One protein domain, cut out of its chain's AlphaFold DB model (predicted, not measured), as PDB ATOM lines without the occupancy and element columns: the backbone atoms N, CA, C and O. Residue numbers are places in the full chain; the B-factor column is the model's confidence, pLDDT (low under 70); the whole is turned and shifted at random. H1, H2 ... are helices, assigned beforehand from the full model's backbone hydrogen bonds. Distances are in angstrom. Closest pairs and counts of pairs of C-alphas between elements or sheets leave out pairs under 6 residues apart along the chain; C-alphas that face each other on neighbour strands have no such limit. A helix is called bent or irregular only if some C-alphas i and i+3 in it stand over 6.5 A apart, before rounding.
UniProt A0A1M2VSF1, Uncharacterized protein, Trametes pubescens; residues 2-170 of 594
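Overview. This is residues 2 to 170 of the 594 residues of an uncharacterized protein of Trametes pubescens (UniProt A0A1M2VSF1). A body of helices has H4 and H6 in its middle, H2 on one side and the bent helix H9 on the other, with H3, H5 and H8 filling in between. At one end of the long axis lies a looser part made of H1, H7 and the loop of residues 93 to 108, where H1 and H7 touch no helix. The printed part has 169 residues with nine named helices, H1 to H9 in chain order, and no named strand; the class is all helix. It is compact, with a radius of gyration of the C-alphas of 16.8 A, but elongated in outline, spanning 55 by 35 by 24 A.

Along the chain. H1, residues 3 to 13, begins at C-alpha 3 (206.539, 113.559, 84.833) and is 15.8 A long. H2, residues 15 to 28, is 20.0 A long. H3 covers residues 30 to 37. H4, residues 54 to 66, is 18.0 A long. H5 covers residues 72 to 79. H6, residues 82 to 92, is 15.0 A long. H7 covers residues 109 to 116. H8, residues 124 to 135, is 16.0 A long. H9, residues 143 to 165, was assigned as one helix by its hydrogen bonds but is bent: C-alphas 154 and 157 are 7.7 A apart. Its arms are H9a, residues 143 to 154, 16.7 A long, and H9b, residues 157 to 165, ending at C-alpha 165 (191.159, 84.749, 92.039).

Arrangement. H1 and H2 meet only through their link. H2 and H3 form a helical hairpin, with closest C-alphas Leu 26 and Val 33, 6.4 A apart. H2 touches H4 at a steep tilt of 55 degrees, C-alphas 19 and 57 being closest at 5.8 A. H3 and H6 touch at a shallow tilt of 5 degrees, the same way, closest at C-alphas 34 and 82, 5.6 A. H4 touches H8 at a shallow tilt of 19 degrees, closest at C-alphas 66 and 133, 4.4 A. H5 touches H9a with H9a's residues 144 to 148 alone; C-alphas 75 and 144 are closest, 6.1 A. H6 and H8 touch, running opposite ways, closest at C-alphas 86 and 126, 5.3 A. H6 touches H9b, closest at C-alphas 91 and 162, 5.7 A. H7 is apart from H6 and H8. Every O i to N i+4 pair is within hydrogen-bond range in H1, H3, H5, H6, H7, H8, H9a and H9b; H2 has 9 of 10 and H4 8 of 9.

Size, cuts and confidence. The C-alphas farthest apart, Asn 2 and Pro 140, are 55.0 A apart. The printed part has no cut. The links H3 to H4 and H6 to H7 are long, 16 residues each. Confidence is under 70 in residues 2 to 13 and 95 to 98.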
ATOM      1  N   ASN A   2     205.222 115.234  80.480       50.28
ATOM      2  CA  ASN A   2     204.590 114.686  81.688       50.28
ATOM      3  C   ASN A   2     205.659 113.996  82.550       50.28
ATOM      4  O   ASN A   2     206.523 113.310  82.005       50.28
ATOM      5  N   SER A   3     205.599 114.166  83.874       49.47
ATOM      6  CA  SER A   3     206.539 113.559  84.833       49.47
ATOM      7  C   SER A   3     206.673 112.040  84.653       49.47
ATOM      8  O   SER A   3     207.764 111.494  84.792       49.47
ATOM      9  N   GLU A   4     205.593 111.373  84.242       49.41
ATOM     10  CA  GLU A   4     205.555 109.942  83.922       49.41
ATOM     11  C   GLU A   4     206.448 109.566  82.727       49.41
ATOM     12  O   GLU A   4     207.155 108.564  82.771       49.41
ATOM     13  N   SER A   5     206.480 110.388  81.673       50.38
ATOM     14  CA  SER A   5     207.290 110.132  80.472       50.38
ATOM     15  C   SER A   5     208.789 110.230  80.765       50.38
ATOM     16  O   SER A   5     209.565 109.439  80.233       50.38
ATOM     17  N   LEU A   6     209.193 111.160  81.635       57.31
ATOM     18  CA  LEU A   6     210.583 111.292  82.074       57.31
ATOM     19  C   LEU A   6     210.984 110.139  83.013       57.31
ATOM     20  O   LEU A   6     212.093 109.616  82.915       57.31
ATOM     21  N   ALA A   7     210.069 109.697  83.882       58.53
ATOM     22  CA  ALA A   7     210.288 108.561  84.776       58.53
ATOM     23  C   ALA A   7     210.499 107.243  84.007       58.53
ATOM     24  O   ALA A   7     211.398 106.477  84.352       58.53
ATOM     25  N   VAL A   8     209.732 107.008  82.935       58.72
ATOM     26  CA  VAL A   8     209.891 105.821  82.075       58.72
ATOM     27  C   VAL A   8     211.213 105.856  81.306       58.72
ATOM     28  O   VAL A   8     211.927 104.856  81.271       58.72
ATOM     29  N   GLN A   9     211.591 107.004  80.738       58.69
ATOM     30  CA  GLN A   9     212.847 107.126  79.993       58.69
ATOM     31  C   GLN A   9     214.071 106.898  80.902       58.69
ATOM     32  O   GLN A   9     214.967 106.133  80.545       58.69
ATOM     33  N   ASN A  10     214.052 107.461  82.116       61.62
ATOM     34  CA  ASN A  10     215.090 107.249  83.131       61.62
ATOM     35  C   ASN A  10     215.121 105.806  83.669       61.62
ATOM     36  O   ASN A  10     216.182 105.297  84.036       61.62
ATOM     37  N   PHE A  11     213.967 105.133  83.734       66.12
ATOM     38  CA  PHE A  11     213.890 103.718  84.101       66.12
ATOM     39  C   PHE A  11     214.594 102.837  83.061       66.12
ATOM     40  O   PHE A  11     215.413 101.988  83.419       66.12
ATOM     41  N   LEU A  12     214.320 103.067  81.773       65.31
ATOM     42  CA  LEU A  12     214.881 102.277  80.677       65.31
ATOM     43  C   LEU A  12     216.397 102.482  80.521       65.31
ATOM     44  O   LEU A  12     217.124 101.505  80.336       65.31
ATOM     45  N   SER A  13     216.893 103.717  80.651       66.81
ATOM     46  CA  SER A  13     218.322 104.028  80.503       66.81
ATOM     47  C   SER A  13     219.190 103.553  81.679       66.81
ATOM     48  O   SER A  13     220.376 103.297  81.492       66.81
ATOM     49  N   GLY A  14     218.618 103.403  82.881       75.31
ATOM     50  CA  GLY A  14     219.338 103.043  84.114       75.31
ATOM     51  C   GLY A  14     219.369 101.549  84.462       75.31
ATOM     52  O   GLY A  14     219.808 101.182  85.553       75.31
ATOM     53  N   ARG A  15     218.888 100.658  83.584       77.94
ATOM     54  CA  ARG A  15     218.673  99.233  83.911       77.94
ATOM     55  C   ARG A  15     219.926  98.512  84.426       77.94
ATOM     56  O   ARG A  15     219.838  97.783  85.412       77.94
ATOM     57  N   ALA A  16     221.077  98.706  83.781       82.31
ATOM     58  CA  ALA A  16     222.325  98.039  84.167       82.31
ATOM     59  C   ALA A  16     222.848  98.524  85.530       82.31
ATOM     60  O   ALA A  16     223.283  97.719  86.352       82.31
ATOM     61  N   GLU A  17     222.746  99.828  85.792       86.81
ATOM     62  CA  GLU A  17     223.134 100.433  87.066       86.81
ATOM     63  C   GLU A  17     222.242  99.932  88.212       86.81
ATOM     64  O   GLU A  17     222.749  99.522  89.256       86.81
ATOM     65  N   ARG A  18     220.919  99.865  87.992       85.62
ATOM     66  CA  ARG A  18     219.965  99.328  88.976       85.62
ATOM     67  C   ARG A  18     220.220  97.856  89.288       85.62
ATOM     68  O   ARG A  18     220.251  97.491  90.461       85.62
ATOM     69  N   SER A  19     220.459  97.021  88.275       87.44
ATOM     70  CA  SER A  19     220.862  95.623  88.491       87.44
ATOM     71  C   SER A  19     222.161  95.530  89.301       87.44
ATOM     72  O   SER A  19     222.222  94.798  90.288       87.44
ATOM     73  N   GLY A  20     223.177  96.336  88.971       92.12
ATOM     74  CA  GLY A  20     224.431  96.402  89.732       92.12
ATOM     75  C   GLY A  20     224.234  96.808  91.199       92.12
ATOM     76  O   GLY A  20     224.789  96.166  92.098       92.12
ATOM     77  N   LYS A  21     223.394  97.821  91.454       95.25
ATOM     78  CA  LYS A  21     222.992  98.259  92.801       95.25
ATOM     79  C   LYS A  21     222.368  97.104  93.586       95.25
ATOM     80  O   LYS A  21     222.839  96.793  94.682       95.25
ATOM     81  N   TRP A  22     221.345  96.446  93.039       96.31
ATOM     82  CA  TRP A  22     220.615  95.390  93.748       96.31
ATOM     83  C   TRP A  22     221.463  94.141  93.986       96.31
ATOM     84  O   TRP A  22     221.432  93.586  95.085       96.31
ATOM     85  N   LYS A  23     222.330  93.774  93.038       95.81
ATOM     86  CA  LYS A  23     223.320  92.703  93.215       95.81
ATOM     87  C   LYS A  23     224.269  92.949  94.391       95.81
ATOM     88  O   LYS A  23     224.644  92.008  95.095       95.81
ATOM     89  N   SER A  24     224.665  94.204  94.610       97.06
ATOM     90  CA  SER A  24     225.471  94.606  95.768       97.06
ATOM     91  C   SER A  24     224.651  94.553  97.062       97.06
ATOM     92  O   SER A  24     225.057  93.892  98.022       97.06
ATOM     93  N   LEU A  25     223.457  95.160  97.064       97.56
ATOM     94  CA  LEU A  25     222.579  95.249  98.239       97.56
ATOM     95  C   LEU A  25     222.103  93.888  98.752       97.56
ATOM     96  O   LEU A  25     222.034  93.695  99.961       97.56
ATOM     97  N   LEU A  26     221.875  92.908  97.875       96.88
ATOM     98  CA  LEU A  26     221.576  91.530  98.282       96.88
ATOM     99  C   LEU A  26     222.641  90.948  99.224       96.88
ATOM    100  O   LEU A  26     222.324  90.156 100.110       96.88
ATOM    101  N   LYS A  27     223.907  91.349  99.057       97.44
ATOM    102  CA  LYS A  27     225.030  90.872  99.875       97.44
ATOM    103  C   LYS A  27     225.280  91.739 101.104       97.44
ATOM    104  O   LYS A  27     225.723  91.191 102.120       97.44
ATOM    105  N   SER A  28     225.079  93.050 101.003       97.69
ATOM    106  CA  SER A  28     225.461  94.020 102.036       97.69
ATOM    107  C   SER A  28     224.308  94.442 102.949       97.69
ATOM    108  O   SER A  28     224.540  94.591 104.145       97.69
ATOM    109  N   ASP A  29     223.079  94.564 102.438       98.12
ATOM    110  CA  ASP A  29     221.898  94.982 103.206       98.12
ATOM    111  C   ASP A  29     220.621  94.193 102.828       98.12
ATOM    112  O   ASP A  29     219.729  94.691 102.130       98.12
ATOM    113  N   PRO A  30     220.481  92.957 103.343       97.94
ATOM    114  CA  PRO A  30     219.295  92.129 103.134       97.94
ATOM    115  C   PRO A  30     217.983  92.777 103.600       97.94
ATOM    116  O   PRO A  30     216.925  92.505 103.037       97.94
ATOM    117  N   ARG A  31     218.024  93.641 104.625       98.00
ATOM    118  CA  ARG A  31     216.818  94.277 105.179       98.00
ATOM    119  C   ARG A  31     216.270  95.339 104.236       98.00
ATOM    120  O   ARG A  31     215.054  95.437 104.092       98.00
ATOM    121  N   ARG A  32     217.140  96.118 103.588       97.62
ATOM    122  CA  ARG A  32     216.721  97.079 102.560       97.62
ATOM    123  C   ARG A  32     216.078  96.384 101.364       97.62
ATOM    124  O   ARG A  32     215.032  96.834 100.912       97.62
ATOM    125  N   VAL A  33     216.637  95.254 100.917       97.75
ATOM    126  CA  VAL A  33     216.035  94.436  99.845       97.75
ATOM    127  C   VAL A  33     214.618  93.995 100.220       97.75
ATOM    128  O   VAL A  33     213.688  94.172  99.437       97.75
ATOM    129  N   VAL A  34     214.441  93.474 101.438       97.62
ATOM    130  CA  VAL A  34     213.127  93.069 101.959       97.62
ATOM    131  C   VAL A  34     212.149  94.246 101.991       97.62
ATOM    132  O   VAL A  34     211.038  94.116 101.485       97.62
ATOM    133  N   ARG A  35     212.562  95.417 102.502       96.56
ATOM    134  CA  ARG A  35     211.713  96.624 102.506       96.56
ATOM    135  C   ARG A  35     211.278  97.021 101.097       96.56
ATOM    136  O   ARG A  35     210.092  97.264 100.886       96.56
ATOM    137  N   ALA A  36     212.207  97.047 100.142       95.94
ATOM    138  CA  ALA A  36     211.920  97.426  98.760       95.94
ATOM    139  C   ALA A  36     210.904  96.481  98.091       95.94
ATOM    140  O   ALA A  36     209.990  96.946  97.418       95.94
ATOM    141  N   LEU A  37     210.991  95.167  98.343       95.50
ATOM    142  CA  LEU A  37     210.022  94.182  97.832       95.50
ATOM    143  C   LEU A  37     208.604  94.350  98.394       95.50
ATOM    144  O   LEU A  37     207.639  93.954  97.737       95.50
ATOM    145  N   THR A  38     208.480  94.921  99.596       94.12
ATOM    146  CA  THR A  38     207.190  95.151 100.270       94.12
ATOM    147  C   THR A  38     206.531  96.491  99.935       94.12
ATOM    148  O   THR A  38     205.416  96.748 100.398       94.12
ATOM    149  N   LEU A  39     207.183  97.350  99.140       92.62
ATOM    150  CA  LEU A  39     206.599  98.619  98.706       92.62
ATOM    151  C   LEU A  39     205.361  98.373  97.838       92.62
ATOM    152  O   LEU A  39     205.362  97.534  96.939       92.62
ATOM    153  N   THR A  40     204.298  99.135  98.095       85.69
ATOM    154  CA  THR A  40     203.031  99.035  97.360       85.69
ATOM    155  C   THR A  40     202.531 100.404  96.931       85.69
ATOM    156  O   THR A  40     202.619 101.361  97.689       85.69
ATOM    157  N   GLY A  41     201.966 100.476  95.724       81.31
ATOM    158  CA  GLY A  41     201.448 101.715  95.136       81.31
ATOM    159  C   GLY A  41     202.493 102.472  94.313       81.31
ATOM    160  O   GLY A  41     203.664 102.507  94.665       81.31
ATOM    161  N   PHE A  42     202.069 103.091  93.209       78.19
ATOM    162  CA  PHE A  42     202.963 103.699  92.208       78.19
ATOM    163  C   PHE A  42     203.840 104.846  92.727       78.19
ATOM    164  O   PHE A  42     204.886 105.116  92.146       78.19
ATOM    165  N   SER A  43     203.412 105.512  93.799       83.81
ATOM    166  CA  SER A  43     204.101 106.648  94.416       83.81
ATOM    167  C   SER A  43     204.789 106.296  95.735       83.81
ATOM    168  O   SER A  43     205.181 107.200  96.468       83.81
ATOM    169  N   ALA A  44     204.866 105.012  96.095       88.25
ATOM    170  CA  ALA A  44     205.565 104.614  97.307       88.25
ATOM    171  C   ALA A  44     207.076 104.729  97.115       88.25
ATOM    172  O   ALA A  44     207.624 104.322  96.090       88.25
ATOM    173  N   GLU A  45     207.735 105.246  98.141       93.25
ATOM    174  CA  GLU A  45     209.177 105.400  98.193       93.25
ATOM    175  C   GLU A  45     209.657 104.963  99.579       93.25
ATOM    176  O   GLU A  45     209.026 105.268 100.596       93.25
ATOM    177  N   SER A  46     210.736 104.184  99.630       93.19
ATOM    178  CA  SER A  46     211.374 103.824 100.893       93.19
ATOM    179  C   SER A  46     212.171 105.005 101.453       93.19
ATOM    180  O   SER A  46     212.508 105.950 100.746       93.19
ATOM    181  N   ILE A  47     212.577 104.904 102.720       91.94
ATOM    182  CA  ILE A  47     213.526 105.851 103.334       91.94
ATOM    183  C   ILE A  47     214.862 105.951 102.579       91.94
ATOM    184  O   ILE A  47     215.603 106.909 102.764       91.94
ATOM    185  N   ASP A  48     215.174 104.952 101.752       92.94
ATOM    186  CA  ASP A  48     216.417 104.850 101.001       92.94
ATOM    187  C   ASP A  48     216.258 105.268  99.523       92.94
ATOM    188  O   ASP A  48     217.175 105.046  98.719       92.94
ATOM    189  N   GLY A  49     215.092 105.820  99.159       93.44
ATOM    190  CA  GLY A  49     214.744 106.238  97.800       93.44
ATOM    191  C   GLY A  49     214.398 105.092  96.844       93.44
ATOM    192  O   GLY A  49     214.456 105.259  95.627       93.44
ATOM    193  N   ASP A  50     214.108 103.896  97.368       94.69
ATOM    194  CA  ASP A  50     213.707 102.753  96.543       94.69
ATOM    195  C   ASP A  50     212.214 102.826  96.221       94.69
ATOM    196  O   ASP A  50     211.417 103.294  97.029       94.69
ATOM    197  N   THR A  51     211.825 102.312  95.062       91.38
ATOM    198  CA  THR A  51     210.455 102.387  94.537       91.38
ATOM    199  C   THR A  51     209.922 100.985  94.219       91.38
ATOM    200  O   THR A  51     210.711 100.057  94.039       91.38
ATOM    201  N   PRO A  52     208.602 100.780  94.062       88.62
ATOM    202  CA  PRO A  52     208.058  99.487  93.634       88.62
ATOM    203  C   PRO A  52     208.630  98.978  92.303       88.62
ATOM    204  O   PRO A  52     208.651  97.774  92.054       88.62
ATOM    205  N   TRP A  53     209.128  99.878  91.449       86.44
ATOM    206  CA  TRP A  53     209.779  99.530  90.183       86.44
ATOM    207  C   TRP A  53     211.086  98.754  90.373       86.44
ATOM    208  O   TRP A  53     211.522  98.042  89.471       86.44
ATOM    209  N   ASP A  54     211.704  98.855  91.549       91.31
ATOM    210  CA  ASP A  54     212.900  98.095  91.889       91.31
ATOM    211  C   ASP A  54     212.620  96.602  92.089       91.31
ATOM    212  O   ASP A  54     213.521  95.785  91.894       91.31
ATOM    213  N   ALA A  55     211.374  96.219  92.398       92.00
ATOM    214  CA  ALA A  55     211.009  94.832  92.672       92.00
ATOM    215  C   ALA A  55     211.384  93.888  91.519       92.00
ATOM    216  O   ALA A  55     211.919  92.812  91.765       92.00
ATOM    217  N   GLN A  56     211.184  94.297  90.261       88.69
ATOM    218  CA  GLN A  56     211.540  93.463  89.109       88.69
ATOM    219  C   GLN A  56     213.053  93.209  89.027       88.69
ATOM    220  O   GLN A  56     213.474  92.092  88.739       88.69
ATOM    221  N   HIS A  57     213.875  94.224  89.299       90.94
ATOM    222  CA  HIS A  57     215.331  94.074  89.305       90.94
ATOM    223  C   HIS A  57     215.789  93.190  90.464       90.94
ATOM    224  O   HIS A  57     216.637  92.325  90.273       90.94
ATOM    225  N   ILE A  58     215.184  93.359  91.641       95.81
ATOM    226  CA  ILE A  58     215.461  92.518  92.805       95.81
ATOM    227  C   ILE A  58     215.118  91.054  92.508       95.81
ATOM    228  O   ILE A  58     215.932  90.182  92.790       95.81
ATOM    229  N   LEU A  59     213.948  90.775  91.922       94.94
ATOM    230  CA  LEU A  59     213.512  89.412  91.596       94.94
ATOM    231  C   LEU A  59     214.454  88.719  90.601       94.94
ATOM    232  O   LEU A  59     214.756  87.543  90.787       94.94
ATOM    233  N   LEU A  60     214.954  89.446  89.597       91.81
ATOM    234  CA  LEU A  60     215.938  88.919  88.646       91.81
ATOM    235  C   LEU A  60     217.246  88.524  89.341       91.81
ATOM    236  O   LEU A  60     217.753  87.429  89.123       91.81
ATOM    237  N   GLU A  61     217.780  89.382  90.211       95.69
ATOM    238  CA  GLU A  61     219.019  89.073  90.935       95.69
ATOM    239  C   GLU A  61     218.807  87.985  92.008       95.69
ATOM    240  O   GLU A  61     219.716  87.209  92.310       95.69
ATOM    241  N   LEU A  62     217.603  87.894  92.583       97.56
ATOM    242  CA  LEU A  62     217.247  86.851  93.545       97.56
ATOM    243  C   LEU A  62     217.196  85.457  92.925       97.56
ATOM    244  O   LEU A  62     217.469  84.500  93.644       97.56
ATOM    245  N   GLU A  63     216.888  85.331  91.633       95.19
ATOM    246  CA  GLU A  63     216.873  84.042  90.934       95.19
ATOM    247  C   GLU A  63     218.244  83.345  90.990       95.19
ATOM    248  O   GLU A  63     218.345  82.133  91.185       95.19
ATOM    249  N   ASP A  64     219.329  84.110  90.868       94.31
ATOM    250  CA  ASP A  64     220.682  83.561  90.964       94.31
ATOM    251  C   ASP A  64     221.076  83.253  92.410       94.31
ATOM    252  O   ASP A  64     221.769  82.268  92.680       94.31
ATOM    253  N   VAL A  65     220.607  84.061  93.365       97.56
ATOM    254  CA  VAL A  65     220.847  83.809  94.791       97.56
ATOM    255  C   VAL A  65     220.088  82.565  95.267       97.56
ATOM    256  O   VAL A  65     220.652  81.781  96.032       97.56
ATOM    257  N   SER A  66     218.855  82.340  94.803       97.62
ATOM    258  CA  SER A  66     218.029  81.188  95.195       97.62
ATOM    259  C   SER A  66     218.588  79.858  94.689       97.62
ATOM    260  O   SER A  66     218.498  78.852  95.391       97.62
ATOM    261  N   LYS A  67     219.271  79.851  93.534       97.00
ATOM    262  CA  LYS A  67     220.019  78.676  93.036       97.00
ATOM    263  C   LYS A  67     221.149  78.249  93.982       97.00
ATOM    264  O   LYS A  67     221.571  77.097  93.952       97.00
ATOM    265  N   ASN A  68     221.622  79.144  94.853       97.00
ATOM    266  CA  ASN A  68     222.599  78.853  95.901       97.00
ATOM    267  C   ASN A  68     221.992  79.022  97.307       97.00
ATOM    268  O   ASN A  68     222.545  79.721  98.160       97.00
ATOM    269  N   ALA A  69     220.860  78.357  97.566       96.44
ATOM    270  CA  ALA A  69     220.138  78.452  98.839       96.44
ATOM    271  C   ALA A  69     220.968  78.038 100.076       96.44
ATOM    272  O   ALA A  69     220.691  78.459 101.198       96.44
ATOM    273  N   LYS A  70     222.044  77.265  99.892       96.88
ATOM    274  CA  LYS A  70     222.969  76.879 100.975       96.88
ATOM    275  C   LYS A  70     223.955  77.994 101.352       96.88
ATOM    276  O   LYS A  70     224.611  77.904 102.392       96.88
ATOM    277  N   GLY A  71     224.075  79.031 100.522       97.25
ATOM    278  CA  GLY A  71     225.006  80.139 100.702       97.25
ATOM    279  C   GLY A  71     224.571  81.168 101.752       97.25
ATOM    280  O   GLY A  71     223.388  81.386 102.008       97.25
ATOM    281  N   GLU A  72     225.547  81.876 102.324       98.06
ATOM    282  CA  GLU A  72     225.323  82.877 103.384       98.06
ATOM    283  C   GLU A  72     224.483  84.084 102.947       98.06
ATOM    284  O   GLU A  72     223.856  84.752 103.769       98.06
ATOM    285  N   VAL A  73     224.447  84.396 101.650       98.25
ATOM    286  CA  VAL A  73     223.590  85.470 101.124       98.25
ATOM    287  C   VAL A  73     222.116  85.092 101.277       98.25
ATOM    288  O   VAL A  73     221.361  85.849 101.884       98.25
ATOM    289  N   TRP A  74     221.725  83.899 100.816       98.44
ATOM    290  CA  TRP A  74     220.355  83.402 100.939       98.44
ATOM    291  C   TRP A  74     219.916  83.297 102.400       98.44
ATOM    292  O   TRP A  74     218.875  83.834 102.766       98.44
ATOM    293  N   LYS A  75     220.748  82.699 103.267       98.44
ATOM    294  CA  LYS A  75     220.447  82.585 104.705       98.44
ATOM    295  C   LYS A  75     220.179  83.944 105.347       98.44
ATOM    296  O   LYS A  75     219.212  84.092 106.088       98.44
ATOM    297  N   ARG A  76     221.006  84.957 105.057       98.44
ATOM    298  CA  ARG A  76     220.817  86.315 105.597       98.44
ATOM    299  C   ARG A  76     219.548  86.983 105.064       98.44
ATOM    300  O   ARG A  76     218.889  87.677 105.832       98.44
ATOM    301  N   LEU A  77     219.179  86.748 103.804       98.62
ATOM    302  CA  LEU A  77     217.923  87.237 103.221       98.62
ATOM    303  C   LEU A  77     216.694  86.565 103.842       98.62
ATOM    304  O   LEU A  77     215.775  87.257 104.272       98.62
ATOM    305  N   VAL A  78     216.693  85.235 103.966       98.56
ATOM    306  CA  VAL A  78     215.627  84.492 104.657       98.56
ATOM    307  C   VAL A  78     215.506  84.966 106.105       98.56
ATOM    308  O   VAL A  78     214.412  85.283 106.564       98.56
ATOM    309  N   ASN A  79     216.631  85.131 106.806       98.31
ATOM    310  CA  ASN A  79     216.635  85.650 108.172       98.31
ATOM    311  C   ASN A  79     216.111  87.088 108.283       98.31
ATOM    312  O   ASN A  79     215.596  87.454 109.339       98.31
ATOM    313  N   ALA A  80     216.234  87.886 107.221       98.44
ATOM    314  CA  ALA A  80     215.693  89.237 107.141       98.44
ATOM    315  C   ALA A  80     214.196  89.285 106.777       98.44
ATOM    316  O   ALA A  80     213.631  90.375 106.790       98.44
ATOM    317  N   GLY A  81     213.555  88.148 106.479       98.31
ATOM    318  CA  GLY A  81     212.130  88.071 106.135       98.31
ATOM    319  C   GLY A  81     211.832  88.042 104.632       98.31
ATOM    320  O   GLY A  81     210.740  88.431 104.222       98.31
ATOM    321  N   LEU A  82     212.777  87.588 103.795       98.62
ATOM    322  CA  LEU A  82     212.593  87.515 102.338       98.62
ATOM    323  C   LEU A  82     211.332  86.745 101.925       98.62
ATOM    324  O   LEU A  82     210.622  87.187 101.030       98.62
ATOM    325  N   ILE A  83     211.040  85.610 102.561       98.62
ATOM    326  CA  ILE A  83     209.927  84.742 102.149       98.62
ATOM    327  C   ILE A  83     208.578  85.420 102.373       98.62
ATOM    328  O   ILE A  83     207.756  85.444 101.458       98.62
ATOM    329  N   GLY A  84     208.381  86.041 103.539       98.50
ATOM    330  CA  GLY A  84     207.196  86.859 103.805       98.50
ATOM    331  C   GLY A  84     207.058  88.004 102.799       98.50
ATOM    332  O   GLY A  84     205.982  88.202 102.244       98.50
ATOM    333  N   ALA A  85     208.158  88.693 102.469       98.25
ATOM    334  CA  ALA A  85     208.146  89.769 101.477       98.25
ATOM    335  C   ALA A  85     207.797  89.294 100.060       98.25
ATOM    336  O   ALA A  85     207.050  89.974  99.360       98.25
ATOM    337  N   LEU A  86     208.291  88.128  99.635       98.31
ATOM    338  CA  LEU A  86     207.933  87.530  98.345       98.31
ATOM    339  C   LEU A  86     206.460  87.100  98.316       98.31
ATOM    340  O   LEU A  86     205.785  87.340  97.319       98.31
ATOM    341  N   CYS A  87     205.936  86.529  99.404       98.25
ATOM    342  CA  CYS A  87     204.514  86.185  99.508       98.25
ATOM    343  C   CYS A  87     203.624  87.435  99.468       98.25
ATOM    344  O   CYS A  87     202.625  87.472  98.751       98.25
ATOM    345  N   ASP A  88     204.013  88.491 100.177       96.50
ATOM    346  CA  ASP A  88     203.349  89.789 100.113       96.50
ATOM    347  C   ASP A  88     203.396  90.374  98.700       96.50
ATOM    348  O   ASP A  88     202.394  90.904  98.218       96.50
ATOM    349  N   ASN A  89     204.531  90.236  98.013       94.88
ATOM    350  CA  ASN A  89     204.686  90.660  96.629       94.88
ATOM    351  C   ASN A  89     203.719  89.903  95.703       94.88
ATOM    352  O   ASN A  89     203.032  90.546  94.920       94.88
ATOM    353  N   VAL A  90     203.552  88.583  95.859       95.81
ATOM    354  CA  VAL A  90     202.530  87.802  95.128       95.81
ATOM    355  C   VAL A  90     201.133  88.391  95.318       95.81
ATOM    356  O   VAL A  90     200.413  88.609  94.343       95.81
ATOM    357  N   VAL A  91     200.750  88.653  96.569       95.31
ATOM    358  CA  VAL A  91     199.401  89.117  96.925       95.31
ATOM    359  C   VAL A  91     199.143  90.536  96.417       95.31
ATOM    360  O   VAL A  91     198.048  90.826  95.934       95.31
ATOM    361  N   LYS A  92     200.137  91.421  96.534       91.38
ATOM    362  CA  LYS A  92     199.990  92.866  96.315       91.38
ATOM    363  C   LYS A  92     200.385  93.315  94.908       91.38
ATOM    364  O   LYS A  92     199.959  94.391  94.488       91.38
ATOM    365  N   MET A  93     201.189  92.541  94.175       83.56
ATOM    366  CA  MET A  93     201.601  92.908  92.822       83.56
ATOM    367  C   MET A  93     200.392  92.836  91.879       83.56
ATOM    368  O   MET A  93     199.810  91.775  91.620       83.56
ATOM    369  N   GLY A  94     199.993  94.017  91.400       75.44
ATOM    370  CA  GLY A  94     198.958  94.180  90.385       75.44
ATOM    371  C   GLY A  94     199.409  93.672  89.017       75.44
ATOM    372  O   GLY A  94     200.442  93.021  88.879       75.44
ATOM    373  N   GLN A  95     198.631  93.974  87.977       68.06
ATOM    374  CA  GLN A  95     198.997  93.597  86.611       68.06
ATOM    375  C   GLN A  95     200.358  94.191  86.223       68.06
ATOM    376  O   GLN A  95     200.618  95.371  86.471       68.06
ATOM    377  N   VAL A  96     201.214  93.378  85.594       66.62
ATOM    378  CA  VAL A  96     202.485  93.851  85.035       66.62
ATOM    379  C   VAL A  96     202.163  94.879  83.950       66.62
ATOM    380  O   VAL A  96     201.546  94.559  82.934       66.62
ATOM    381  N   GLY A  97     202.546  96.132  84.188       66.31
ATOM    382  CA  GLY A  97     202.382  97.204  83.214       66.31
ATOM    383  C   GLY A  97     203.356  97.035  82.050       66.31
ATOM    384  O   GLY A  97     204.544  96.796  82.259       66.31
ATOM    385  N   VAL A  98     202.870  97.195  80.818       69.25
ATOM    386  CA  VAL A  98     203.743  97.351  79.649       69.25
ATOM    387  C   VAL A  98     204.253  98.789  79.664       69.25
ATOM    388  O   VAL A  98     203.483  99.718  79.418       69.25
ATOM    389  N   MET A  99     205.533  98.983  79.985       70.50
ATOM    390  CA  MET A  99     206.153 100.302  79.859       70.50
ATOM    391  C   MET A  99     206.333 100.640  78.382       70.50
ATOM    392  O   MET A  99     206.887  99.849  77.618       70.50
ATOM    393  N   HIS A 100     205.850 101.814  77.988       72.06
ATOM    394  CA  HIS A 100     205.922 102.311  76.621       72.06
ATOM    395  C   HIS A 100     206.971 103.416  76.531       72.06
ATOM    396  O   HIS A 100     206.923 104.368  77.308       72.06
ATOM    397  N   ASP A 101     207.920 103.275  75.605       74.56
ATOM    398  CA  ASP A 101     208.890 104.327  75.316       74.56
ATOM    399  C   ASP A 101     208.157 105.518  74.675       74.56
ATOM    400  O   ASP A 101     207.636 105.366  73.565       74.56
ATOM    401  N   PRO A 102     208.148 106.705  75.313       75.12
ATOM    402  CA  PRO A 102     207.458 107.887  74.801       75.12
ATOM    403  C   PRO A 102     207.920 108.325  73.405       75.12
ATOM    404  O   PRO A 102     207.193 109.046  72.724       75.12
ATOM    405  N   SER A 103     209.126 107.924  72.985       79.38
ATOM    406  CA  SER A 103     209.681 108.209  71.660       79.38
ATOM    407  C   SER A 103     209.161 107.276  70.558       79.38
ATOM    408  O   SER A 103     209.346 107.559  69.374       79.38
ATOM    409  N   THR A 104     208.474 106.191  70.923       79.12
ATOM    410  CA  THR A 104     207.889 105.222  69.987       79.12
ATOM    411  C   THR A 104     206.380 105.434  69.833       79.12
ATOM    412  O   THR A 104     205.731 105.944  70.748       79.12
ATOM    413  N   PRO A 105     205.760 105.052  68.700       85.25
ATOM    414  CA  PRO A 105     204.305 105.085  68.565       85.25
ATOM    415  C   PRO A 105     203.628 104.265  69.667       85.25
ATOM    416  O   PRO A 105     204.100 103.183  70.017       85.25
ATOM    417  N   ARG A 106     202.520 104.774  70.221       84.75
ATOM    418  CA  ARG A 106     201.745 104.047  71.235       84.75
ATOM    419  C   ARG A 106     201.242 102.727  70.632       84.75
ATOM    420  O   ARG A 106     200.574 102.789  69.598       84.75
ATOM    421  N   PRO A 107     201.513 101.566  71.256       85.38
ATOM    422  CA  PRO A 107     201.059 100.286  70.738       85.38
ATOM    423  C   PRO A 107     199.534 100.253  70.653       85.38
ATOM    424  O   PRO A 107     198.824 100.836  71.484       85.38
ATOM    425  N   SER A 108     199.037  99.571  69.623       89.88
ATOM    426  CA  SER A 108     197.598  99.356  69.440       89.88
ATOM    427  C   SER A 108     197.008  98.556  70.610       89.88
ATOM    428  O   SER A 108     197.727  97.918  71.383       89.88
ATOM    429  N   LYS A 109     195.677  98.563  70.763       89.06
ATOM    430  CA  LYS A 109     195.008  97.795  71.826       89.06
ATOM    431  C   LYS A 109     195.269  96.295  71.665       89.06
ATOM    432  O   LYS A 109     195.507  95.600  72.649       89.06
ATOM    433  N   GLU A 110     195.258  95.821  70.427       89.31
ATOM    434  CA  GLU A 110     195.530  94.440  70.041       89.31
ATOM    435  C   GLU A 110     196.986  94.062  70.344       89.31
ATOM    436  O   GLU A 110     197.258  92.985  70.872       89.31
ATOM    437  N   GLU A 111     197.928  94.969  70.073       87.94
ATOM    438  CA  GLU A 111     199.343  94.784  70.395       87.94
ATOM    439  C   GLU A 111     199.587  94.752  71.905       87.94
ATOM    440  O   GLU A 111     200.272  93.854  72.390       87.94
ATOM    441  N   LEU A 112     198.965  95.654  72.670       86.06
ATOM    442  CA  LEU A 112     199.025  95.638  74.133       86.06
ATOM    443  C   LEU A 112     198.476  94.332  74.709       86.06
ATOM    444  O   LEU A 112     199.118  93.737  75.570       86.06
ATOM    445  N   GLN A 113     197.335  93.849  74.213       84.81
ATOM    446  CA  GLN A 113     196.779  92.561  74.634       84.81
ATOM    447  C   GLN A 113     197.718  91.401  74.292       84.81
ATOM    448  O   GLN A 113     197.919  90.501  75.108       84.81
ATOM    449  N   ARG A 114     198.337  91.424  73.107       84.88
ATOM    450  CA  ARG A 114     199.319  90.414  72.703       84.88
ATOM    451  C   ARG A 114     200.558  90.436  73.599       84.88
ATOM    452  O   ARG A 114     201.006  89.372  74.013       84.88
ATOM    453  N   LEU A 115     201.089  91.616  73.917       84.94
ATOM    454  CA  LEU A 115     202.235  91.780  74.815       84.94
ATOM    455  C   LEU A 115     201.892  91.329  76.238       84.94
ATOM    456  O   LEU A 115     202.645  90.568  76.837       84.94
ATOM    457  N   GLN A 116     200.720  91.703  76.754       84.19
ATOM    458  CA  GLN A 116     200.230  91.241  78.058       84.19
ATOM    459  C   GLN A 116     200.143  89.715  78.126       84.19
ATOM    460  O   GLN A 116     200.568  89.119  79.113       84.19
ATOM    461  N   LYS A 117     199.680  89.073  77.049       83.81
ATOM    462  CA  LYS A 117     199.649  87.611  76.926       83.81
ATOM    463  C   LYS A 117     201.018  86.958  76.784       83.81
ATOM    464  O   LYS A 117     201.075  85.735  76.873       83.81
ATOM    465  N   GLN A 118     202.094  87.709  76.540       85.38
ATOM    466  CA  GLN A 118     203.478  87.213  76.477       85.38
ATOM    467  C   GLN A 118     204.231  87.383  77.800       85.38
ATOM    468  O   GLN A 118     205.166  86.626  78.077       85.38
ATOM    469  N   LEU A 119     203.813  88.325  78.642       88.38
ATOM    470  CA  LEU A 119     204.395  88.513  79.965       88.38
ATOM    471  C   LEU A 119     204.008  87.357  80.901       88.38
ATOM    472  O   LEU A 119     202.917  86.800  80.764       88.38
ATOM    473  N   PRO A 120     204.876  86.942  81.832       90.88
ATOM    474  CA  PRO A 120     204.474  86.005  82.873       90.88
ATOM    475  C   PRO A 120     203.410  86.601  83.794       90.88
ATOM    476  O   PRO A 120     203.290  87.826  83.899       90.88
ATOM    477  N   SER A 121     202.650  85.751  84.484       92.94
ATOM    478  CA  SER A 121     201.716  86.230  85.508       92.94
ATOM    479  C   SER A 121     202.452  87.028  86.600       92.94
ATOM    480  O   SER A 121     203.558  86.640  86.987       92.94
ATOM    481  N   PRO A 122     201.864  88.111  87.152       91.88
ATOM    482  CA  PRO A 122     202.547  88.975  88.124       91.88
ATOM    483  C   PRO A 122     203.065  88.232  89.364       91.88
ATOM    484  O   PRO A 122     204.109  88.558  89.916       91.88
ATOM    485  N   TRP A 123     202.353  87.185  89.776       95.44
ATOM    486  CA  TRP A 123     202.707  86.352  90.920       95.44
ATOM    487  C   TRP A 123     203.783  85.296  90.622       95.44
ATOM    488  O   TRP A 123     204.288  84.673  91.552       95.44
ATOM    489  N   TYR A 124     204.147  85.063  89.356       95.88
ATOM    490  CA  TYR A 124     205.014  83.945  88.984       95.88
ATOM    491  C   TYR A 124     206.448  84.111  89.491       95.88
ATOM    492  O   TYR A 124     206.953  83.219  90.163       95.88
ATOM    493  N   TYR A 125     207.108  85.239  89.210       95.50
ATOM    494  CA  TYR A 125     208.527  85.410  89.549       95.50
ATOM    495  C   TYR A 125     208.827  85.314  91.053       95.50
ATOM    496  O   TYR A 125     209.769  84.602  91.407       95.50
ATOM    497  N   PRO A 126     208.047  85.936  91.959       97.62
ATOM    498  CA  PRO A 126     208.251  85.732  93.390       97.62
ATOM    499  C   PRO A 126     208.119  84.259  93.808       97.62
ATOM    500  O   PRO A 126     208.949  83.764  94.570       97.62
ATOM    501  N   LEU A 127     207.126  83.536  93.271       98.25
ATOM    502  CA  LEU A 127     206.970  82.101  93.532       98.25
ATOM    503  C   LEU A 127     208.109  81.278  92.925       98.25
ATOM    504  O   LEU A 127     208.561  80.327  93.553       98.25
ATOM    505  N   ALA A 128     208.616  81.648  91.749       97.62
ATOM    506  CA  ALA A 128     209.737  80.971  91.106       97.62
ATOM    507  C   ALA A 128     211.032  81.107  91.927       97.62
ATOM    508  O   ALA A 128     211.758  80.126  92.075       97.62
ATOM    509  N   VAL A 129     211.287  82.276  92.531       98.38
ATOM    510  CA  VAL A 129     212.412  82.483  93.464       98.38
ATOM    511  C   VAL A 129     212.270  81.591  94.700       98.38
ATOM    512  O   VAL A 129     213.228  80.920  95.087       98.38
ATOM    513  N   ILE A 130     211.077  81.541  95.306       98.62
ATOM    514  CA  ILE A 130     210.797  80.649  96.445       98.62
ATOM    515  C   ILE A 130     211.038  79.192  96.039       98.62
ATOM    516  O   ILE A 130     211.769  78.473  96.716       98.62
ATOM    517  N   CYS A 131     210.453  78.770  94.920       98.19
ATOM    518  CA  CYS A 131     210.556  77.414  94.400       98.19
ATOM    519  C   CYS A 131     212.015  77.015  94.143       98.19
ATOM    520  O   CYS A 131     212.461  75.976  94.621       98.19
ATOM    521  N   SER A 132     212.784  77.880  93.476       97.94
ATOM    522  CA  SER A 132     214.214  77.684  93.236       97.94
ATOM    523  C   SER A 132     215.000  77.542  94.544       97.94
ATOM    524  O   SER A 132     215.862  76.667  94.647       97.94
ATOM    525  N   GLY A 133     214.677  78.343  95.563       97.94
ATOM    526  CA  GLY A 133     215.291  78.233  96.887       97.94
ATOM    527  C   GLY A 133     214.987  76.900  97.577       97.94
ATOM    528  O   GLY A 133     215.879  76.292  98.167       97.94
ATOM    529  N   LEU A 134     213.748  76.413  97.460       97.69
ATOM    530  CA  LEU A 134     213.324  75.115  97.994       97.69
ATOM    531  C   LEU A 134     213.978  73.938  97.257       97.69
ATOM    532  O   LEU A 134     214.385  72.974  97.898       97.69
ATOM    533  N   ASP A 135     214.136  74.013  95.934       96.44
ATOM    534  CA  ASP A 135     214.802  72.962  95.150       96.44
ATOM    535  C   ASP A 135     216.293  72.811  95.496       96.44
ATOM    536  O   ASP A 135     216.854  71.728  95.340       96.44
ATOM    537  N   ASN A 136     216.935  73.881  95.978       96.56
ATOM    538  CA  ASN A 136     218.371  73.920  96.279       96.56
ATOM    539  C   ASN A 136     218.686  73.903  97.783       96.56
ATOM    540  O   ASN A 136     219.830  74.151  98.184       96.56
ATOM    541  N   CYS A 137     217.688  73.621  98.621       94.00
ATOM    542  CA  CYS A 137     217.822  73.653 100.070       94.00
ATOM    543  C   CYS A 137     218.730  72.541 100.637       94.00
ATOM    544  O   CYS A 137     219.151  71.610  99.939       94.00
ATOM    545  N   ALA A 138     219.108  72.660 101.912       94.31
ATOM    546  CA  ALA A 138     219.833  71.599 102.604       94.31
ATOM    547  C   ALA A 138     218.952  70.351 102.810       94.31
ATOM    548  O   ALA A 138     217.765  70.445 103.110       94.31
ATOM    549  N   THR A 139     219.552  69.165 102.674       91.81
ATOM    550  CA  THR A 139     218.922  67.884 103.020       91.81
ATOM    551  C   THR A 139     219.882  67.130 103.945       91.81
ATOM    552  O   THR A 139     220.969  66.767 103.486       91.81
ATOM    553  N   PRO A 140     219.541  66.917 105.231       93.81
ATOM    554  CA  PRO A 140     218.279  67.286 105.894       93.81
ATOM    555  C   PRO A 140     218.074  68.813 106.035       93.81
ATOM    556  O   PRO A 140     219.058  69.557 105.987       93.81
ATOM    557  N   PRO A 141     216.818  69.282 106.198       96.44
ATOM    558  CA  PRO A 141     216.505  70.705 106.345       96.44
ATOM    559  C   PRO A 141     217.119  71.285 107.627       96.44
ATOM    560  O   PRO A 141     217.061  70.671 108.694       96.44
ATOM    561  N   GLY A 142     217.712  72.479 107.528       97.19
ATOM    562  CA  GLY A 142     218.256  73.225 108.660       97.19
ATOM    563  C   GLY A 142     217.314  74.326 109.157       97.19
ATOM    564  O   GLY A 142     216.169  74.454 108.728       97.19
ATOM    565  N   ALA A 143     217.815  75.181 110.054       98.12
ATOM    566  CA  ALA A 143     217.037  76.290 110.620       98.12
ATOM    567  C   ALA A 143     216.546  77.296 109.561       98.12
ATOM    568  O   ALA A 143     215.477  77.885 109.714       98.12
ATOM    569  N   THR A 144     217.313  77.486 108.482       98.19
ATOM    570  CA  THR A 144     216.919  78.360 107.370       98.19
ATOM    571  C   THR A 144     215.717  77.780 106.632       98.19
ATOM    572  O   THR A 144     214.739  78.489 106.427       98.19
ATOM    573  N   GLU A 145     215.758  76.498 106.269       98.12
ATOM    574  CA  GLU A 145     214.664  75.802 105.585       98.12
ATOM    575  C   GLU A 145     213.387  75.770 106.423       98.12
ATOM    576  O   GLU A 145     212.308  76.056 105.907       98.12
ATOM    577  N   MET A 146     213.512  75.512 107.728       98.38
ATOM    578  CA  MET A 146     212.371  75.560 108.645       98.38
ATOM    579  C   MET A 146     211.755  76.960 108.706       98.38
ATOM    580  O   MET A 146     210.535  77.089 108.653       98.38
ATOM    581  N   ARG A 147     212.576  78.020 108.711       98.50
ATOM    582  CA  ARG A 147     212.074  79.402 108.642       98.50
ATOM    583  C   ARG A 147     211.344  79.688 107.329       98.50
ATOM    584  O   ARG A 147     210.306  80.342 107.353       98.50
ATOM    585  N   VAL A 148     211.847  79.184 106.196       98.38
ATOM    586  CA  VAL A 148     211.146  79.295 104.904       98.38
ATOM    587  C   VAL A 148     209.762  78.645 104.992       98.38
ATOM    588  O   VAL A 148     208.778  79.268 104.597       98.38
ATOM    589  N   ALA A 149     209.668  77.427 105.533       98.25
ATOM    590  CA  ALA A 149     208.395  76.724 105.687       98.25
ATOM    591  C   ALA A 149     207.435  77.452 106.645       98.25
ATOM    592  O   ALA A 149     206.255  77.602 106.335       98.25
ATOM    593  N   GLU A 150     207.924  77.946 107.783       98.50
ATOM    594  CA  GLU A 150     207.128  78.725 108.738       98.50
ATOM    595  C   GLU A 150     206.553  80.000 108.120       98.50
ATOM    596  O   GLU A 150     205.370  80.291 108.307       98.50
ATOM    597  N   ASP A 151     207.361  80.755 107.375       98.38
ATOM    598  CA  ASP A 151     206.896  81.970 106.710       98.38
ATOM    599  C   ASP A 151     205.924  81.649 105.570       98.38
ATOM    600  O   ASP A 151     204.895  82.312 105.451       98.38
ATOM    601  N   LEU A 152     206.162  80.585 104.794       98.50
ATOM    602  CA  LEU A 152     205.187  80.125 103.804       98.50
ATOM    603  C   LEU A 152     203.846  79.802 104.460       98.50
ATOM    604  O   LEU A 152     202.835  80.348 104.031       98.50
ATOM    605  N   LYS A 153     203.821  79.003 105.535       98.50
ATOM    606  CA  LYS A 153     202.580  78.627 106.239       98.50
ATOM    607  C   LYS A 153     201.755  79.844 106.675       98.50
ATOM    608  O   LYS A 153     200.536  79.822 106.531       98.50
ATOM    609  N   LYS A 154     202.400  80.921 107.147       98.31
ATOM    610  CA  LYS A 154     201.717  82.161 107.575       98.31
ATOM    611  C   LYS A 154     201.002  82.881 106.428       98.31
ATOM    612  O   LYS A 154     199.938  83.453 106.646       98.31
ATOM    613  N   HIS A 155     201.581  82.870 105.228       98.19
ATOM    614  CA  HIS A 155     201.082  83.644 104.082       98.19
ATOM    615  C   HIS A 155     200.378  82.790 103.012       98.19
ATOM    616  O   HIS A 155     199.754  83.341 102.102       98.19
ATOM    617  N   TRP A 156     200.453  81.458 103.107       98.38
ATOM    618  CA  TRP A 156     200.061  80.537 102.036       98.38
ATOM    619  C   TRP A 156     198.615  80.716 101.583       98.38
ATOM    620  O   TRP A 156     198.354  80.789 100.386       98.38
ATOM    621  N   HIS A 157     197.686  80.877 102.528       98.00
ATOM    622  CA  HIS A 157     196.276  81.082 102.207       98.00
ATOM    623  C   HIS A 157     196.058  82.312 101.308       98.00
ATOM    624  O   HIS A 157     195.330  82.243 100.321       98.00
ATOM    625  N   SER A 158     196.716  83.437 101.606       98.06
ATOM    626  CA  SER A 158     196.609  84.652 100.790       98.06
ATOM    627  C   SER A 158     197.258  84.479  99.417       98.06
ATOM    628  O   SER A 158     196.723  84.965  98.421       98.06
ATOM    629  N   VAL A 159     198.381  83.759  99.351       98.31
ATOM    630  CA  VAL A 159     199.059  83.420  98.093       98.31
ATOM    631  C   VAL A 159     198.151  82.571  97.201       98.31
ATOM    632  O   VAL A 159     197.942  82.911  96.036       98.31
ATOM    633  N   THR A 160     197.565  81.496  97.731       98.06
ATOM    634  CA  THR A 160     196.710  80.599  96.942       98.06
ATOM    635  C   THR A 160     195.386  81.248  96.572       98.06
ATOM    636  O   THR A 160     194.926  81.059  95.447       98.06
ATOM    637  N   GLU A 161     194.803  82.078  97.441       97.38
ATOM    638  CA  GLU A 161     193.614  82.869  97.111       97.38
ATOM    639  C   GLU A 161     193.904  83.893  96.004       97.38
ATOM    640  O   GLU A 161     193.094  84.049  95.090       97.38
ATOM    641  N   ARG A 162     195.084  84.531  96.004       96.12
ATOM    642  CA  ARG A 162     195.506  85.427  94.918       96.12
ATOM    643  C   ARG A 162     195.611  84.685  93.587       96.12
ATOM    644  O   ARG A 162     195.012  85.130  92.610       96.12
ATOM    645  N   VAL A 163     196.330  83.561  93.551       96.25
ATOM    646  CA  VAL A 163     196.483  82.738  92.336       96.25
ATOM    647  C   VAL A 163     195.125  82.201  91.874       96.25
ATOM    648  O   VAL A 163     194.841  82.141  90.678       96.25
ATOM    649  N   TRP A 164     194.250  81.820  92.807       95.38
ATOM    650  CA  TRP A 164     192.896  81.364  92.508       95.38
ATOM    651  C   TRP A 164     192.039  82.458  91.868       95.38
ATOM    652  O   TRP A 164     191.428  82.223  90.822       95.38
ATOM    653  N   SER A 165     192.004  83.640  92.475       93.44
ATOM    654  CA  SER A 165     191.159  84.749  92.039       93.44
ATOM    655  C   SER A 165     191.667  85.433  90.766       93.44
ATOM    656  O   SER A 165     190.853  85.921  89.986       93.44
ATOM    657  N   ASP A 166     192.975  85.412  90.512       92.56
ATOM    658  CA  ASP A 166     193.594  85.964  89.305       92.56
ATOM    659  C   ASP A 166     194.623  84.987  88.714       92.56
ATOM    660  O   ASP A 166     195.831  85.094  88.966       92.56
ATOM    661  N   PRO A 167     194.161  84.010  87.916       91.62
ATOM    662  CA  PRO A 167     195.065  83.100  87.226       91.62
ATOM    663  C   PRO A 167     195.937  83.801  86.173       91.62
ATOM    664  O   PRO A 167     196.922  83.216  85.731       91.62
ATOM    665  N   SER A 168     195.605  85.038  85.772       89.81
ATOM    666  CA  SER A 168     196.313  85.803  84.743       89.81
ATOM    667  C   SER A 168     196.631  84.941  83.508       89.81
ATOM    668  O   SER A 168     195.712  84.479  82.833       89.81
ATOM    669  N   ASN A 169     197.913  84.695  83.215       91.00
ATOM    670  CA  ASN A 169     198.352  83.978  82.021       91.00
ATOM    671  C   ASN A 169     198.566  82.476  82.269       91.00
ATOM    672  O   ASN A 169     198.875  81.756  81.324       91.00
ATOM    673  N   SER A 170     198.361  81.965  83.491       92.25
ATOM    674  CA  SER A 170     198.647  80.559  83.811       92.25
ATOM    675  C   SER A 170     197.754  79.564  83.062       92.25
ATOM    676  O   SER A 170     198.094  78.390  82.941       92.25
TER     677      SER A 170